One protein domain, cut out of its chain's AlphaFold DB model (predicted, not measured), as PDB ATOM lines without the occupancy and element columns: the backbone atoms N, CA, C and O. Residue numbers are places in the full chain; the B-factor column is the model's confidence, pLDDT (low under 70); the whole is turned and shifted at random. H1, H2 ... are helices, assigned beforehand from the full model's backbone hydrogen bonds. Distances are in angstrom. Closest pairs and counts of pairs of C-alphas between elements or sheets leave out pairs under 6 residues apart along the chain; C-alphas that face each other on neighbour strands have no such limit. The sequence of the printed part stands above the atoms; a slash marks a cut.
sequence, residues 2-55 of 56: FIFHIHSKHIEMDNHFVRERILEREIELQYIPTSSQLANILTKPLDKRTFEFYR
ATOM      1  N   PHE A   2      27.910 -40.799 113.678       60.56
ATOM      2  CA  PHE A   2      27.042 -40.340 112.570       60.56
ATOM      3  C   PHE A   2      26.763 -38.824 112.537       60.56
ATOM      4  O   PHE A   2      26.671 -38.242 111.463       60.56
ATOM      5  N   ILE A   3      26.660 -38.180 113.704       66.00
ATOM      6  CA  ILE A   3      26.295 -36.756 113.818       66.00
ATOM      7  C   ILE A   3      27.360 -35.841 113.185       66.00
ATOM      8  O   ILE A   3      27.015 -34.898 112.477       66.00
ATOM      9  N   PHE A   4      28.650 -36.154 113.363       68.50
ATOM     10  CA  PHE A   4      29.746 -35.403 112.737       68.50
ATOM     11  C   PHE A   4      29.766 -35.564 111.217       68.50
ATOM     12  O   PHE A   4      29.946 -34.581 110.508       68.50
ATOM     13  N   HIS A   5      29.516 -36.773 110.706       71.81
ATOM     14  CA  HIS A   5      29.461 -37.007 109.262       71.81
ATOM     15  C   HIS A   5      28.340 -36.216 108.581       71.81
ATOM     16  O   HIS A   5      28.546 -35.713 107.481       71.81
ATOM     17  N   ILE A   6      27.184 -36.062 109.231       74.81
ATOM     18  CA  ILE A   6      26.067 -35.282 108.686       74.81
ATOM     19  C   ILE A   6      26.424 -33.788 108.641       74.81
ATOM     20  O   ILE A   6      26.303 -33.174 107.584       74.81
ATOM     21  N   HIS A   7      26.940 -33.215 109.734       77.75
ATOM     22  CA  HIS A   7      27.362 -31.807 109.763       77.75
ATOM     23  C   HIS A   7      28.472 -31.497 108.753       77.75
ATOM     24  O   HIS A   7      28.377 -30.507 108.028       77.75
ATOM     25  N   SER A   8      29.495 -32.351 108.667       82.38
ATOM     26  CA  SER A   8      30.571 -32.187 107.687       82.38
ATOM     27  C   SER A   8      30.045 -32.264 106.257       82.38
ATOM     28  O   SER A   8      30.423 -31.438 105.432       82.38
ATOM     29  N   LYS A   9      29.118 -33.191 105.977       85.75
ATOM     30  CA  LYS A   9      28.488 -33.312 104.659       85.75
ATOM     31  C   LYS A   9      27.682 -32.062 104.286       85.75
ATOM     32  O   LYS A   9      27.741 -31.644 103.137       85.75
ATOM     33  N   HIS A  10      26.955 -31.458 105.228       84.00
ATOM     34  CA  HIS A  10      26.234 -30.205 104.969       84.00
ATOM     35  C   HIS A  10      27.192 -29.058 104.627       84.00
ATOM     36  O   HIS A  10      27.004 -28.402 103.611       84.00
ATOM     37  N   ILE A  11      28.266 -28.884 105.405       86.62
ATOM     38  CA  ILE A  11      29.276 -27.845 105.145       86.62
ATOM     39  C   ILE A  11      29.940 -28.048 103.777       86.62
ATOM     40  O   ILE A  11      30.150 -27.086 103.041       86.62
ATOM     41  N   GLU A  12      30.282 -29.290 103.435       90.44
ATOM     42  CA  GLU A  12      30.900 -29.627 102.152       90.44
ATOM     43  C   GLU A  12      29.961 -29.333 100.976       90.44
ATOM     44  O   GLU A  12      30.377 -28.707 100.000       90.44
ATOM     45  N   MET A  13      28.689 -29.720 101.097       91.38
ATOM     46  CA  MET A  13      27.674 -29.504 100.069       91.38
ATOM     47  C   MET A  13      27.384 -28.015  99.849       91.38
ATOM     48  O   MET A  13      27.389 -27.564  98.706       91.38
ATOM     49  N   ASP A  14      27.202 -27.242 100.923       91.62
ATOM     50  CA  ASP A  14      26.942 -25.799 100.837       91.62
ATOM     51  C   ASP A  14      28.129 -25.063 100.202       91.62
ATOM     52  O   ASP A  14      27.962 -24.179  99.361       91.62
ATOM     53  N   ASN A  15      29.350 -25.459 100.565       92.69
ATOM     54  CA  ASN A  15      30.560 -24.886  99.994       92.69
ATOM     55  C   ASN A  15      30.677 -25.189  98.493       92.69
ATOM     56  O   ASN A  15      30.968 -24.290  97.703       92.69
ATOM     57  N   HIS A  16      30.423 -26.439  98.096       95.31
ATOM     58  CA  HIS A  16      30.437 -26.833  96.691       95.31
ATOM     59  C   HIS A  16      29.404 -26.046  95.879       95.31
ATOM     60  O   HIS A  16      29.774 -25.420  94.890       95.31
ATOM     61  N   PHE A  17      28.164 -25.965  96.367       94.38
ATOM     62  CA  PHE A  17      27.090 -25.214  95.723       94.38
ATOM     63  C   PHE A  17      27.460 -23.741  95.491       94.38
ATOM     64  O   PHE A  17      27.350 -23.233  94.376       94.38
ATOM     65  N   VAL A  18      27.958 -23.043  96.522       94.69
ATOM     66  CA  VAL A  18      28.352 -21.628  96.390       94.69
ATOM     67  C   VAL A  18      29.519 -21.462  95.413       94.69
ATOM     68  O   VAL A  18      29.524 -20.524  94.617       94.69
ATOM     69  N   ARG A  19      30.505 -22.370  95.435       95.88
ATOM     70  CA  ARG A  19      31.641 -22.330  94.502       95.88
ATOM     71  C   ARG A  19      31.208 -22.515  93.054       95.88
ATOM     72  O   ARG A  19      31.691 -21.772  92.205       95.88
ATOM     73  N   GLU A  20      30.319 -23.465  92.773       97.25
ATOM     74  CA  GLU A  20      29.791 -23.683  91.421       97.25
ATOM     75  C   GLU A  20      29.108 -22.423  90.888       97.25
ATOM     76  O   GLU A  20      29.452 -21.954  89.807       97.25
ATOM     77  N   ARG A  21      28.257 -21.784  91.698       96.75
ATOM     78  CA  ARG A  21      27.570 -20.542  91.312       96.75
ATOM     79  C   ARG A  21      28.513 -19.368  91.047       96.75
ATOM     80  O   ARG A  21      28.244 -18.540  90.178       96.75
ATOM     81  N   ILE A  22      29.632 -19.294  91.771       96.56
ATOM     82  CA  ILE A  22      30.689 -18.308  91.499       96.56
ATOM     83  C   ILE A  22      31.381 -18.610  90.161       96.56
ATOM     84  O   ILE A  22      31.615 -17.698  89.370       96.56
ATOM     85  N   LEU A  23      31.696 -19.882  89.884       96.56
ATOM     86  CA  LEU A  23      32.330 -20.301  88.626       96.56
ATOM     87  C   LEU A  23      31.421 -20.064  87.412       96.56
ATOM     88  O   LEU A  23      31.900 -19.618  86.369       96.56
ATOM     89  N   GLU A  24      30.117 -20.291  87.570       97.50
ATOM     90  CA  GLU A  24      29.075 -20.001  86.575       97.50
ATOM     91  C   GLU A  24      28.831 -18.491  86.392       97.50
ATOM     92  O   GLU A  24      28.099 -18.086  85.491       97.50
ATOM     93  N   ARG A  25      29.490 -17.639  87.197       95.69
ATOM     94  CA  ARG A  25      29.331 -16.175  87.232       95.69
ATOM     95  C   ARG A  25      27.918 -15.710  87.589       95.69
ATOM     96  O   ARG A  25      27.573 -14.558  87.337       95.69
ATOM     97  N   GLU A  26      27.122 -16.574  88.209       97.31
ATOM     98  CA  GLU A  26      25.817 -16.210  88.766       97.31
ATOM     99  C   GLU A  26      25.970 -15.404  90.064       97.31
ATOM    100  O   GLU A  26      25.103 -14.604  90.412       97.31
ATOM    101  N   ILE A  27      27.088 -15.600  90.775       96.06
ATOM    102  CA  ILE A  27      27.429 -14.889  92.008       96.06
ATOM    103  C   ILE A  27      28.813 -14.254  91.868       96.06
ATOM    104  O   ILE A  27      29.797 -14.930  91.570       96.06
ATOM    105  N   GLU A  28      28.909 -12.960  92.160       95.06
ATOM    106  CA  GLU A  28      30.186 -12.264  92.312       95.06
ATOM    107  C   GLU A  28      30.560 -12.165  93.797       95.06
ATOM    108  O   GLU A  28      29.760 -11.732  94.630       95.06
ATOM    109  N   LEU A  29      31.791 -12.549  94.140       92.38
ATOM    110  CA  LEU A  29      32.300 -12.424  95.501       92.38
ATOM    111  C   LEU A  29      32.986 -11.068  95.687       92.38
ATOM    112  O   LEU A  29      34.014 -10.798  95.069       92.38
ATOM    113  N   GLN A  30      32.463 -10.253  96.601       93.62
ATOM    114  CA  GLN A  30      33.053  -8.966  96.969       93.62
ATOM    115  C   GLN A  30      33.375  -8.929  98.465       93.62
ATOM    116  O   GLN A  30      32.579  -9.355  99.305       93.62
ATOM    117  N   TYR A  31      34.554  -8.411  98.810       93.75
ATOM    118  CA  TYR A  31      34.927  -8.200 100.204       93.75
ATOM    119  C   TYR A  31      34.228  -6.961 100.764       93.75
ATOM    120  O   TYR A  31      34.304  -5.879 100.182       93.75
ATOM    121  N   ILE A  32      33.609  -7.113 101.934       92.56
ATOM    122  CA  ILE A  32      32.990  -6.015 102.674       92.56
ATOM    123  C   ILE A  32      33.603  -5.985 104.082       92.56
ATOM    124  O   ILE A  32      33.548  -6.999 104.784       92.56
ATOM    125  N   PRO A  33      34.171  -4.848 104.528       92.50
ATOM    126  CA  PRO A  33      34.621  -4.690 105.907       92.50
ATOM    127  C   PRO A  33      33.488  -4.972 106.897       92.50
ATOM    128  O   PRO A  33      32.341  -4.598 106.659       92.50
ATOM    129  N   THR A  34      33.793  -5.570 108.051       86.31
ATOM    130  CA  THR A  34      32.773  -5.959 109.046       86.31
ATOM    131  C   THR A  34      31.891  -4.791 109.496       86.31
ATOM    132  O   THR A  34      30.692  -4.978 109.695       86.31
ATOM    133  N   SER A  35      32.466  -3.590 109.611       84.00
ATOM    134  CA  SER A  35      31.748  -2.352 109.946       84.00
ATOM    135  C   SER A  35      30.688  -1.961 108.913       84.00
ATOM    136  O   SER A  35      29.744  -1.256 109.250       84.00
ATOM    137  N   SER A  36      30.846  -2.416 107.672       86.81
ATOM    138  CA  SER A  36      29.999  -2.078 106.525       86.81
ATOM    139  C   SER A  36      29.119  -3.251 106.077       86.81
ATOM    140  O   SER A  36      28.347  -3.130 105.128       86.81
ATOM    141  N   GLN A  37      29.220  -4.406 106.740       89.75
ATOM    142  CA  GLN A  37      28.456  -5.601 106.402       89.75
ATOM    143  C   GLN A  37      27.052  -5.533 107.020       89.75
ATOM    144  O   GLN A  37      26.826  -5.999 108.139       89.75
ATOM    145  N   LEU A  38      26.094  -4.994 106.261       88.00
ATOM    146  CA  LEU A  38      24.691  -4.824 106.676       88.00
ATOM    147  C   LEU A  38      24.021  -6.126 107.146       88.00
ATOM    148  O   LEU A  38      23.203  -6.105 108.060       88.00
ATOM    149  N   ALA A  39      24.415  -7.279 106.598       89.19
ATOM    150  CA  ALA A  39      23.891  -8.583 107.012       89.19
ATOM    151  C   ALA A  39      24.132  -8.902 108.503       89.19
ATOM    152  O   ALA A  39      23.399  -9.702 109.089       89.19
ATOM    153  N   ASN A  40      25.118  -8.260 109.144       88.19
ATOM    154  CA  ASN A  40      25.343  -8.403 110.583       88.19
ATOM    155  C   ASN A  40      24.120  -7.955 111.400       88.19
ATOM    156  O   ASN A  40      23.861  -8.544 112.441       88.19
ATOM    157  N   ILE A  41      23.340  -6.985 110.910       88.44
ATOM    158  CA  ILE A  41      22.119  -6.493 111.574       88.44
ATOM    159  C   ILE A  41      21.066  -7.601 111.698       88.44
ATOM    160  O   ILE A  41      20.322  -7.645 112.670       88.44
ATOM    161  N   LEU A  42      21.021  -8.511 110.722       88.25
ATOM    162  CA  LEU A  42      20.028  -9.586 110.651       88.25
ATOM    163  C   LEU A  42      20.486 -10.878 111.334       88.25
ATOM    164  O   LEU A  42      19.666 -11.736 111.646       88.25
ATOM    165  N   THR A  43      21.794 -11.046 111.529       91.50
ATOM    166  CA  THR A  43      22.399 -12.317 111.964       91.50
ATOM    167  C   THR A  43      23.036 -12.249 113.345       91.50
ATOM    168  O   THR A  43      23.316 -13.290 113.938       91.50
ATOM    169  N   LYS A  44      23.274 -11.044 113.877       87.12
ATOM    170  CA  LYS A  44      23.920 -10.832 115.173       87.12
ATOM    171  C   LYS A  44      23.025 -10.019 116.104       87.12
ATOM    172  O   LYS A  44      22.272  -9.165 115.639       87.12
ATOM    173  N   PRO A  45      23.136 -10.229 117.427       87.12
ATOM    174  CA  PRO A  45      22.560  -9.299 118.381       87.12
ATOM    175  C   PRO A  45      23.195  -7.918 118.186       87.12
ATOM    176  O   PRO A  45      24.419  -7.779 118.174       87.12
ATOM    177  N   LEU A  46      22.348  -6.908 118.010       86.25
ATOM    178  CA  LEU A  46      22.771  -5.523 117.860       86.25
ATOM    179  C   LEU A  46      23.065  -4.919 119.230       86.25
ATOM    180  O   LEU A  46      22.236  -4.984 120.139       86.25
ATOM    181  N   ASP A  47      24.224  -4.287 119.373       88.12
ATOM    182  CA  ASP A  47      24.452  -3.402 120.505       88.12
ATOM    183  C   ASP A  47      23.616  -2.120 120.356       88.12
ATOM    184  O   ASP A  47      23.193  -1.739 119.259       88.12
ATOM    185  N   LYS A  48      23.393  -1.427 121.477       88.69
ATOM    186  CA  LYS A  48      22.548  -0.229 121.519       88.69
ATOM    187  C   LYS A  48      23.001   0.841 120.522       88.69
ATOM    188  O   LYS A  48      22.159   1.468 119.895       88.69
ATOM    189  N   ARG A  49      24.309   1.059 120.360       88.06
ATOM    190  CA  ARG A  49      24.830   2.113 119.480       88.06
ATOM    191  C   ARG A  49      24.555   1.782 118.017       88.06
ATOM    192  O   ARG A  49      24.102   2.652 117.280       88.06
ATOM    193  N   THR A  50      24.804   0.537 117.618       84.88
ATOM    194  CA  THR A  50      24.533   0.068 116.256       84.88
ATOM    195  C   THR A  50      23.034   0.084 115.954       84.88
ATOM    196  O   THR A  50      22.633   0.514 114.879       84.88
ATOM    197  N   PHE A  51      22.191  -0.311 116.911       86.75
ATOM    198  CA  PHE A  51      20.739  -0.251 116.750       86.75
ATOM    199  C   PHE A  51      20.224   1.182 116.549       86.75
ATOM    200  O   PHE A  51      19.484   1.420 115.602       86.75
ATOM    201  N   GLU A  52      20.641   2.141 117.386       89.88
ATOM    202  CA  GLU A  52      20.233   3.547 117.230       89.88
ATOM    203  C   GLU A  52      20.709   4.143 115.897       89.88
ATOM    204  O   GLU A  52      19.979   4.908 115.276       89.88
ATOM    205  N   PHE A  53      21.897   3.757 115.416       85.88
ATOM    206  CA  PHE A  53      22.414   4.206 114.119       85.88
ATOM    207  C   PHE A  53      21.532   3.773 112.934       85.88
ATOM    208  O   PHE A  53      21.380   4.538 111.989       85.88
ATOM    209  N   TYR A  54      20.946   2.571 112.976       84.50
ATOM    210  CA  TYR A  54      20.109   2.037 111.889       84.50
ATOM    211  C   TYR A  54      18.599   2.280 112.073       84.50
ATOM    212  O   TYR A  54      17.813   1.855 111.231       84.50
ATOM    213  N   ARG A  55      18.170   2.915 113.172       84.75
ATOM    214  CA  ARG A  55      16.749   3.087 113.527       84.75
ATOM    215  C   ARG A  55      16.062   4.278 112.834       84.75
ATOM    216  O   ARG A  55      14.832   4.311 112.829       84.75
TER     217      ARG A  55
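What this domain is: This is residues 2 to 55 of the 56 residues of the protein "Predicted protein" of Physcomitrium patens (UniProt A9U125). One long helix, H1, makes one side of an open, U-like frame, with its residues 2 to 17 and 20 to 23 standing free; a long link leads from its end to two short helices, H2 and H3, on the other side, and no helix touches another. The printed part has 54 residues with three named helices, H1, H2, H3 in chain order, and no named strand: all helix. It is extended, with a radius of gyration of the C-alphas of 16.3 A, and flat, spanning 42 by 34 by 15 A.

How they stand to each other: H1, residues 2 to 23, is apart from H2, residues 40 to 43, and from H3, residues 48 to 54. H2 and H3 are only just apart, their closest C-alphas 8.2 A from each other. In H1 and H3 every O i to N i+4 pair is within hydrogen-bond range; H2 is too short for such a pair.

Where its parts are: H1 runs 31.7 A from C-alpha 2 at (27.042, -40.340, 112.570) to C-alpha 23 at (32.330, -20.301, 88.626). H2 measures 5.1 A. H3 measures 10.2 A, ending at C-alpha 54 at (20.109, 2.037, 111.889).

The domain as a whole: The C-alphas farthest apart, of Phe 2 and Phe 53, are 44.8 A apart. The printed part has no cut. The link from H1 to H2, residues 24 to 39, is long; that from H2 to H3 is tight. Residues 2 to 4 have pLDDT under 70.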